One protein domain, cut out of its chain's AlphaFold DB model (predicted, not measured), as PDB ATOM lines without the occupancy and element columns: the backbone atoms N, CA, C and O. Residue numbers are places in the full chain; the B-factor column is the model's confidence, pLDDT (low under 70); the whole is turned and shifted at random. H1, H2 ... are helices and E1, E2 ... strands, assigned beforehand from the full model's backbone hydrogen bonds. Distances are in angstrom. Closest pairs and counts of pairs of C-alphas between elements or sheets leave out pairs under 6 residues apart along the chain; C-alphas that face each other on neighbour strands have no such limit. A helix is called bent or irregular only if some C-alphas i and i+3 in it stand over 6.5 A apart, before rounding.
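What this domain is: This is residues 2 to 55 and 65 to 74 of the 250 residues of the protein "RHS repeat protein" of Acinetobacter baumannii (UniProt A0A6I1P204). A twisted wall of four strands has a small, irregular helix, H1, by its E1 end, where the helix only grazes the sheet with residues 16 to 18. A long stretch without a named element, residues 24 to 35, leads from H1 back to the sheet, and its residues 26 to 27 pair with E1. The printed part has 64 residues, with one named helix and four named strands in the order E1, H1, E2, E3, E4; the class is mixed, helices and strands. The sheet is mixed, in the order E1, E2, E3, E4, with E1 and E2 parallel and the other neighbours antiparallel. The whole is compact, with a radius of gyration of the C-alphas of 11.3 A, and only just flat, with spans of 31 by 28 by 15 A.

How they stand to each other: E1, residues 2 to 5, is an edge strand and the parallel neighbour of E2, residues 36 to 41, at 33 degrees; N 3 and O 38 are 2.8 A apart, within hydrogen-bond range. Residues 3 to 4 of E1 also pair, antiparallel, with residues 26 to 27. H1, residues 16 to 23, is on the sheet but only grazes it; the closest C-alphas of E1 and H1 are those of Val 5 and Ser 16, 5.6 A apart. H1 is irregular, with C-alphas 19 and 22 9.5 A apart, and 2 of its 4 O i to N i+4 pairs are within hydrogen-bond range. E1, H1 and E2 form a strand-helix-strand unit, two parallel neighbour strands with a helix between them along the chain, and its crossover is right-handed. E2 and E3, residues 46 to 55, form a hairpin, antiparallel at 162 degrees, with N 39 and O 48 2.8 A apart. E3 and the edge strand E4, residues 65 to 70, are antiparallel at 169 degrees, with N 69 and O 49 2.7 A apart. E1 is apart from E3 and from E4.

Where its parts are: E1 begins at C-alpha 2, at (13.641, 20.488, -8.988), and is 9.9 A long. H1 is 8.2 A long and E2 16.6 A. E3, the longest strand, measures 27.0 A from C-alpha 46, at (13.983, 20.391, 3.841), to C-alpha 55. E4 measures 16.0 A and ends at C-alpha 70, at (20.861, 18.199, 3.245).

The domain as a whole: The C-alphas farthest apart, those of Ala 43 and Asn 55, are 32.7 A apart. Residues 56 to 64 are not printed, and C-alphas 55 and 65 are 6.5 A apart across this cut between E3 and E4. The link from H1 to E2 is long. The mean pLDDT of the printed part is 75.8, with 13 residues under 70, among them residues 31 to 34 and 53 to 55.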
ATOM      1  N   VAL A   2      14.046  20.793 -10.369       77.69
ATOM      2  CA  VAL A   2      13.641  20.488  -8.988       77.69
ATOM      3  C   VAL A   2      12.506  19.461  -8.975       77.69
ATOM      4  O   VAL A   2      11.600  19.523  -9.811       77.69
ATOM      5  N   ALA A   3      12.548  18.537  -8.019       81.06
ATOM      6  CA  ALA A   3      11.441  17.668  -7.644       81.06
ATOM      7  C   ALA A   3      10.902  18.049  -6.261       81.06
ATOM      8  O   ALA A   3      11.647  18.347  -5.332       81.06
ATOM      9  N   ILE A   4       9.583  18.019  -6.124       78.81
ATOM     10  CA  ILE A   4       8.885  18.272  -4.871       78.81
ATOM     11  C   ILE A   4       8.424  16.935  -4.306       78.81
ATOM     12  O   ILE A   4       7.756  16.158  -4.997       78.81
ATOM     13  N   VAL A   5       8.772  16.696  -3.046       83.19
ATOM     14  CA  VAL A   5       8.410  15.503  -2.278       83.19
ATOM     15  C   VAL A   5       7.738  15.912  -0.968       83.19
ATOM     16  O   VAL A   5       7.803  17.066  -0.551       83.19
ATOM     17  N   SER A   6       7.069  14.975  -0.310       78.25
ATOM     18  CA  SER A   6       6.486  15.166   1.019       78.25
ATOM     19  C   SER A   6       6.775  13.941   1.873       78.25
ATOM     20  O   SER A   6       6.652  12.818   1.395       78.25
ATOM     21  N   GLY A   7       7.133  14.125   3.136       75.06
ATOM     22  CA  GLY A   7       7.406  13.019   4.053       75.06
ATOM     23  C   GLY A   7       7.881  13.522   5.406       75.06
ATOM     24  O   GLY A   7       8.241  14.689   5.539       75.06
ATOM     25  N   ASN A   8       7.875  12.636   6.397       71.75
ATOM     26  CA  ASN A   8       8.412  12.923   7.722       71.75
ATOM     27  C   ASN A   8       9.772  12.229   7.856       71.75
ATOM     28  O   ASN A   8       9.833  11.002   7.762       71.75
ATOM     29  N   GLY A   9      10.839  12.997   8.077       69.25
ATOM     30  CA  GLY A   9      12.192  12.474   8.279       69.25
ATOM     31  C   GLY A   9      13.225  13.102   7.348       69.25
ATOM     32  O   GLY A   9      12.890  13.683   6.324       69.25
ATOM     33  N   LEU A  10      14.497  12.956   7.713       69.56
ATOM     34  CA  LEU A  10      15.619  13.448   6.918       69.56
ATOM     35  C   LEU A  10      15.873  12.529   5.709       69.56
ATOM     36  O   LEU A  10      15.667  11.318   5.792       69.56
ATOM     37  N   GLY A  11      16.330  13.113   4.599       76.56
ATOM     38  CA  GLY A  11      16.689  12.376   3.386       76.56
ATOM     39  C   GLY A  11      15.515  12.063   2.453       76.56
ATOM     40  O   GLY A  11      14.406  12.577   2.605       76.56
ATOM     41  N   LEU A  12      15.771  11.236   1.436       76.19
ATOM     42  CA  LEU A  12      14.793  10.918   0.385       76.19
ATOM     43  C   LEU A  12      14.038   9.610   0.637       76.19
ATOM     44  O   LEU A  12      12.952   9.424   0.078       76.19
ATOM     45  N   PHE A  13      14.565   8.725   1.488       74.69
ATOM     46  CA  PHE A  13      14.037   7.367   1.623       74.69
ATOM     47  C   PHE A  13      12.613   7.298   2.190       74.69
ATOM     48  O   PHE A  13      11.764   6.608   1.635       74.69
ATOM     49  N   ASN A  14      12.309   8.078   3.230       71.19
ATOM     50  CA  ASN A  14      10.968   8.137   3.835       71.19
ATOM     51  C   ASN A  14      10.046   9.186   3.188       71.19
ATOM     52  O   ASN A  14       9.012   9.554   3.751       71.19
ATOM     53  N   SER A  15      10.406   9.684   2.005       76.44
ATOM     54  CA  SER A  15       9.590  10.645   1.267       76.44
ATOM     55  C   SER A  15       8.606   9.959   0.313       76.44
ATOM     56  O   SER A  15       8.735   8.784  -0.042       76.44
ATOM     57  N   SER A  16       7.628  10.728  -0.162       75.12
ATOM     58  CA  SER A  16       6.657  10.310  -1.172       75.12
ATOM     59  C   SER A  16       7.302   9.793  -2.464       75.12
ATOM     60  O   SER A  16       6.662   9.018  -3.172       75.12
ATOM     61  N   LEU A  17       8.559  10.159  -2.755       75.44
ATOM     62  CA  LEU A  17       9.331   9.622  -3.880       75.44
ATOM     63  C   LEU A  17       9.499   8.103  -3.789       75.44
ATOM     64  O   LEU A  17       9.200   7.406  -4.756       75.44
ATOM     65  N   ASN A  18       9.935   7.589  -2.642       73.06
ATOM     66  CA  ASN A  18      10.195   6.159  -2.479       73.06
ATOM     67  C   ASN A  18       8.930   5.371  -2.125       73.06
ATOM     68  O   ASN A  18       8.798   4.228  -2.550       73.06
ATOM     69  N   GLN A  19       7.974   5.995  -1.433       71.75
ATOM     70  CA  GLN A  19       6.735   5.330  -1.013       71.75
ATOM     71  C   GLN A  19       5.678   5.238  -2.126       71.75
ATOM     72  O   GLN A  19       4.910   4.283  -2.192       71.75
ATOM     73  N   LEU A  20       5.600   6.238  -3.013       70.19
ATOM     74  CA  LEU A  20       4.557   6.335  -4.048       70.19
ATOM     75  C   LEU A  20       5.131   6.400  -5.474       70.19
ATOM     76  O   LEU A  20       4.383   6.527  -6.454       70.19
ATOM     77  N   GLY A  21       6.458   6.332  -5.614       70.00
ATOM     78  CA  GLY A  21       7.149   6.434  -6.895       70.00
ATOM     79  C   GLY A  21       6.867   7.760  -7.605       70.00
ATOM     80  O   GLY A  21       6.578   8.787  -6.992       70.00
ATOM     81  N   LYS A  22       6.853   7.735  -8.945       67.12
ATOM     82  CA  LYS A  22       6.585   8.923  -9.785       67.12
ATOM     83  C   LYS A  22       5.230   9.599  -9.526       67.12
ATOM     84  O   LYS A  22       5.040  10.728  -9.956       67.12
ATOM     85  N   ARG A  23       4.281   8.925  -8.863       70.00
ATOM     86  CA  ARG A  23       2.978   9.509  -8.498       70.00
ATOM     87  C   ARG A  23       3.037  10.347  -7.220       70.00
ATOM     88  O   ARG A  23       2.142  11.154  -7.003       70.00
ATOM     89  N   GLY A  24       4.063  10.159  -6.390       67.12
ATOM     90  CA  GLY A  24       4.293  10.932  -5.168       67.12
ATOM     91  C   GLY A  24       5.175  12.159  -5.356       67.12
ATOM     92  O   GLY A  24       5.506  12.809  -4.370       67.12
ATOM     93  N   VAL A  25       5.589  12.462  -6.585       73.62
ATOM     94  CA  VAL A  25       6.564  13.514  -6.886       73.62
ATOM     95  C   VAL A  25       5.978  14.478  -7.896       73.62
ATOM     96  O   VAL A  25       5.450  14.061  -8.926       73.62
ATOM     97  N   GLN A  26       6.113  15.774  -7.627       75.31
ATOM     98  CA  GLN A  26       5.819  16.811  -8.610       75.31
ATOM     99  C   GLN A  26       7.132  17.392  -9.139       75.31
ATOM    100  O   GLN A  26       7.927  17.941  -8.385       75.31
ATOM    101  N   GLY A  27       7.357  17.273 -10.447       75.06
ATOM    102  CA  GLY A  27       8.621  17.643 -11.089       75.06
ATOM    103  C   GLY A  27       9.454  16.424 -11.485       75.06
ATOM    104  O   GLY A  27       8.995  15.287 -11.408       75.06
ATOM    105  N   ASN A  28      10.668  16.675 -11.971       73.94
ATOM    106  CA  ASN A  28      11.576  15.633 -12.450       73.94
ATOM    107  C   ASN A  28      13.016  16.016 -12.096       73.94
ATOM    108  O   ASN A  28      13.681  16.723 -12.858       73.94
ATOM    109  N   ALA A  29      13.465  15.595 -10.916       70.38
ATOM    110  CA  ALA A  29      14.867  15.669 -10.544       70.38
ATOM    111  C   ALA A  29      15.590  14.482 -11.176       70.38
ATOM    112  O   ALA A  29      15.170  13.335 -11.049       70.38
ATOM    113  N   SER A  30      16.630  14.789 -11.936       74.56
ATOM    114  CA  SER A  30      17.459  13.809 -12.617       74.56
ATOM    115  C   SER A  30      18.798  14.462 -12.909       74.56
ATOM    116  O   SER A  30      18.843  15.660 -13.220       74.56
ATOM    117  N   PHE A  31      19.868  13.674 -12.840       69.00
ATOM    118  CA  PHE A  31      21.188  14.079 -13.300       69.00
ATOM    119  C   PHE A  31      21.151  14.452 -14.792       69.00
ATOM    120  O   PHE A  31      21.285  13.618 -15.683       69.00
ATOM    121  N   GLY A  32      20.932  15.740 -15.065       61.09
ATOM    122  CA  GLY A  32      21.071  16.335 -16.393       61.09
ATOM    123  C   GLY A  32      22.522  16.721 -16.689       61.09
ATOM    124  O   GLY A  32      23.448  16.309 -15.997       61.09
ATOM    125  N   GLN A  33      22.736  17.603 -17.669       63.34
ATOM    126  CA  GLN A  33      24.079  18.111 -18.006       63.34
ATOM    127  C   GLN A  33      24.799  18.771 -16.815       63.34
ATOM    128  O   GLN A  33      26.019  18.707 -16.725       63.34
ATOM    129  N   ALA A  34      24.041  19.355 -15.881       58.88
ATOM    130  CA  ALA A  34      24.569  19.952 -14.656       58.88
ATOM    131  C   ALA A  34      24.972  18.923 -13.582       58.88
ATOM    132  O   ALA A  34      25.548  19.320 -12.576       58.88
ATOM    133  N   ARG A  35      24.661  17.630 -13.769       76.38
ATOM    134  CA  ARG A  35      24.927  16.542 -12.810       76.38
ATOM    135  C   ARG A  35      24.407  16.824 -11.395       76.38
ATOM    136  O   ARG A  35      25.013  16.407 -10.411       76.38
ATOM    137  N   ILE A  36      23.262  17.497 -11.304       79.00
ATOM    138  CA  ILE A  36      22.610  17.856 -10.043       79.00
ATOM    139  C   ILE A  36      21.150  17.389 -10.043       79.00
ATOM    140  O   ILE A  36      20.438  17.558 -11.037       79.00
ATOM    141  N   GLU A  37      20.713  16.851  -8.908       83.44
ATOM    142  CA  GLU A  37      19.319  16.610  -8.549       83.44
ATOM    143  C   GLU A  37      18.940  17.487  -7.355       83.44
ATOM    144  O   GLU A  37      19.642  17.480  -6.348       83.44
ATOM    145  N   ASP A  38      17.812  18.191  -7.439       84.94
ATOM    146  CA  ASP A  38      17.325  19.054  -6.361       84.94
ATOM    147  C   ASP A  38      15.965  18.553  -5.874       84.94
ATOM    148  O   ASP A  38      15.035  18.400  -6.673       84.94
ATOM    149  N   TYR A  39      15.823  18.351  -4.568       83.94
ATOM    150  CA  TYR A  39      14.592  17.899  -3.932       83.94
ATOM    151  C   TYR A  39      14.178  18.847  -2.811       83.94
ATOM    152  O   TYR A  39      14.984  19.189  -1.948       83.94
ATOM    153  N   ILE A  40      12.903  19.229  -2.787       84.44
ATOM    154  CA  ILE A  40      12.316  20.004  -1.688       84.44
ATOM    155  C   ILE A  40      11.222  19.171  -1.031       84.44
ATOM    156  O   ILE A  40      10.234  18.821  -1.680       84.44
ATOM    157  N   ASN A  41      11.383  18.887   0.261       83.44
ATOM    158  CA  ASN A  41      10.333  18.312   1.086       83.44
ATOM    159  C   ASN A  41       9.417  19.426   1.603       83.44
ATOM    160  O   ASN A  41       9.815  20.206   2.468       83.44
ATOM    161  N   ILE A  42       8.186  19.504   1.099       82.69
ATOM    162  CA  ILE A  42       7.238  20.569   1.471       82.69
ATOM    163  C   ILE A  42       6.613  20.393   2.857       82.69
ATOM    164  O   ILE A  42       6.107  21.368   3.404       82.69
ATOM    165  N   ALA A  43       6.651  19.192   3.439       82.75
ATOM    166  CA  ALA A  43       6.085  18.951   4.768       82.75
ATOM    167  C   ALA A  43       6.932  19.597   5.874       82.75
ATOM    168  O   ALA A  43       6.411  20.097   6.866       82.75
ATOM    169  N   GLU A  44       8.249  19.612   5.678       80.56
ATOM    170  CA  GLU A  44       9.222  20.090   6.662       80.56
ATOM    171  C   GLU A  44      10.096  21.233   6.133       80.56
ATOM    172  O   GLU A  44      10.848  21.813   6.905       80.56
ATOM    173  N   GLY A  45      10.025  21.596   4.853       80.94
ATOM    174  CA  GLY A  45      10.879  22.623   4.245       80.94
ATOM    175  C   GLY A  45      12.345  22.203   4.105       80.94
ATOM    176  O   GLY A  45      13.226  23.059   4.143       80.94
ATOM    177  N   ASN A  46      12.625  20.901   4.012       84.00
ATOM    178  CA  ASN A  46      13.983  20.391   3.841       84.00
ATOM    179  C   ASN A  46      14.408  20.434   2.363       84.00
ATOM    180  O   ASN A  46      13.681  19.943   1.503       84.00
ATOM    181  N   LEU A  47      15.585  20.989   2.076       84.06
ATOM    182  CA  LEU A  47      16.242  20.948   0.770       84.06
ATOM    183  C   LEU A  47      17.332  19.870   0.763       84.06
ATOM    184  O   LEU A  47      18.269  19.931   1.562       84.06
ATOM    185  N   VAL A  48      17.230  18.933  -0.180       83.31
ATOM    186  CA  VAL A  48      18.247  17.914  -0.457       83.31
ATOM    187  C   VAL A  48      18.765  18.109  -1.879       83.31
ATOM    188  O   VAL A  48      17.980  18.104  -2.822       83.31
ATOM    189  N   ILE A  49      20.075  18.278  -2.042       82.38
ATOM    190  CA  ILE A  49      20.723  18.403  -3.358       82.38
ATOM    191  C   ILE A  49      21.679  17.233  -3.516       82.38
ATOM    192  O   ILE A  49      22.473  16.983  -2.624       82.38
ATOM    193  N   ARG A  50      21.652  16.525  -4.640       83.06
ATOM    194  CA  ARG A  50      22.648  15.497  -4.962       83.06
ATOM    195  C   ARG A  50      23.452  15.967  -6.151       83.06
ATOM    196  O   ARG A  50      22.884  16.274  -7.192       83.06
ATOM    197  N   GLN A  51      24.765  16.013  -6.010       79.31
ATOM    198  CA  GLN A  51      25.691  16.388  -7.063       79.31
ATOM    199  C   GLN A  51      26.585  15.197  -7.386       79.31
ATOM    200  O   GLN A  51      27.317  14.705  -6.529       79.31
ATOM    201  N   GLN A  52      26.545  14.750  -8.636       76.19
ATOM    202  CA  GLN A  52      27.437  13.712  -9.128       76.19
ATOM    203  C   GLN A  52      28.725  14.362  -9.640       76.19
ATOM    204  O   GLN A  52      28.718  15.136 -10.599       76.19
ATOM    205  N   GLY A  53      29.840  14.055  -8.984       68.75
ATOM    206  CA  GLY A  53      31.169  14.473  -9.402       68.75
ATOM    207  C   GLY A  53      31.751  13.504 -10.426       68.75
ATOM    208  O   GLY A  53      31.469  13.581 -11.627       68.75
ATOM    209  N   TYR A  54      32.588  12.601  -9.930       67.25
ATOM    210  CA  TYR A  54      33.305  11.597 -10.703       67.25
ATOM    211  C   TYR A  54      32.463  10.331 -10.846       67.25
ATOM    212  O   TYR A  54      31.839   9.890  -9.882       67.25
ATOM    213  N   ASN A  55      32.467   9.735 -12.034       68.69
ATOM    214  CA  ASN A  55      31.983   8.379 -12.243       68.69
ATOM    215  C   ASN A  55      33.144   7.583 -12.838       68.69
ATOM    216  O   ASN A  55      33.664   7.941 -13.896       68.69
ATOM    217  N   SER A  65      31.252   9.338  -7.114       68.50
ATOM    218  CA  SER A  65      31.255  10.346  -6.057       68.50
ATOM    219  C   SER A  65      29.985  11.182  -6.174       68.50
ATOM    220  O   SER A  65      29.952  12.226  -6.824       68.50
ATOM    221  N   VAL A  66      28.906  10.691  -5.561       76.12
ATOM    222  CA  VAL A  66      27.719  11.507  -5.305       76.12
ATOM    223  C   VAL A  66      27.898  12.185  -3.956       76.12
ATOM    224  O   VAL A  66      28.060  11.526  -2.932       76.12
ATOM    225  N   LEU A  67      27.889  13.513  -3.974       82.25
ATOM    226  CA  LEU A  67      27.800  14.335  -2.782       82.25
ATOM    227  C   LEU A  67      26.344  14.749  -2.596       82.25
ATOM    228  O   LEU A  67      25.707  15.232  -3.526       82.25
ATOM    229  N   THR A  68      25.831  14.585  -1.390       82.50
ATOM    230  CA  THR A  68      24.481  14.947  -0.997       82.50
ATOM    231  C   THR A  68      24.550  16.095  -0.006       82.50
ATOM    232  O   THR A  68      25.164  15.981   1.047       82.50
ATOM    233  N   TYR A  69      23.921  17.210  -0.351       82.81
ATOM    234  CA  TYR A  69      23.590  18.281   0.564       82.81
ATOM    235  C   TYR A  69      22.255  17.995   1.241       82.81
ATOM    236  O   TYR A  69      21.290  17.688   0.544       82.81
ATOM    237  N   ASN A  70      22.152  18.179   2.556       84.06
ATOM    238  CA  ASN A  70      20.861  18.199   3.245       84.06
ATOM    239  C   ASN A  70      20.792  19.386   4.219       84.06
ATOM    240  O   ASN A  70      21.517  19.433   5.212       84.06
ATOM    241  N   SER A  71      19.875  20.325   3.960       81.56
ATOM    242  CA  SER A  71      19.720  21.559   4.747       81.56
ATOM    243  C   SER A  71      19.344  21.333   6.215       81.56
ATOM    244  O   SER A  71      19.636  22.179   7.060       81.56
ATOM    245  N   LYS A  72      18.702  20.201   6.518       81.25
ATOM    246  CA  LYS A  72      18.327  19.780   7.874       81.25
ATOM    247  C   LYS A  72      19.093  18.543   8.343       81.25
ATOM    248  O   LYS A  72      18.810  18.026   9.420       81.25
ATOM    249  N   GLY A  73      20.049  18.065   7.547       70.75
ATOM    250  CA  GLY A  73      20.851  16.891   7.852       70.75
ATOM    251  C   GLY A  73      21.728  17.136   9.074       70.75
ATOM    252  O   GLY A  73      22.562  18.039   9.078       70.75
ATOM    253  N   LEU A  74      21.572  16.310  10.107       65.25
ATOM    254  CA  LEU A  74      22.440  16.316  11.287       65.25
ATOM    255  C   LEU A  74      23.656  15.408  11.045       65.25
ATOM    256  O   LEU A  74      23.849  14.372  11.681       65.25
TER     257      LEU A  74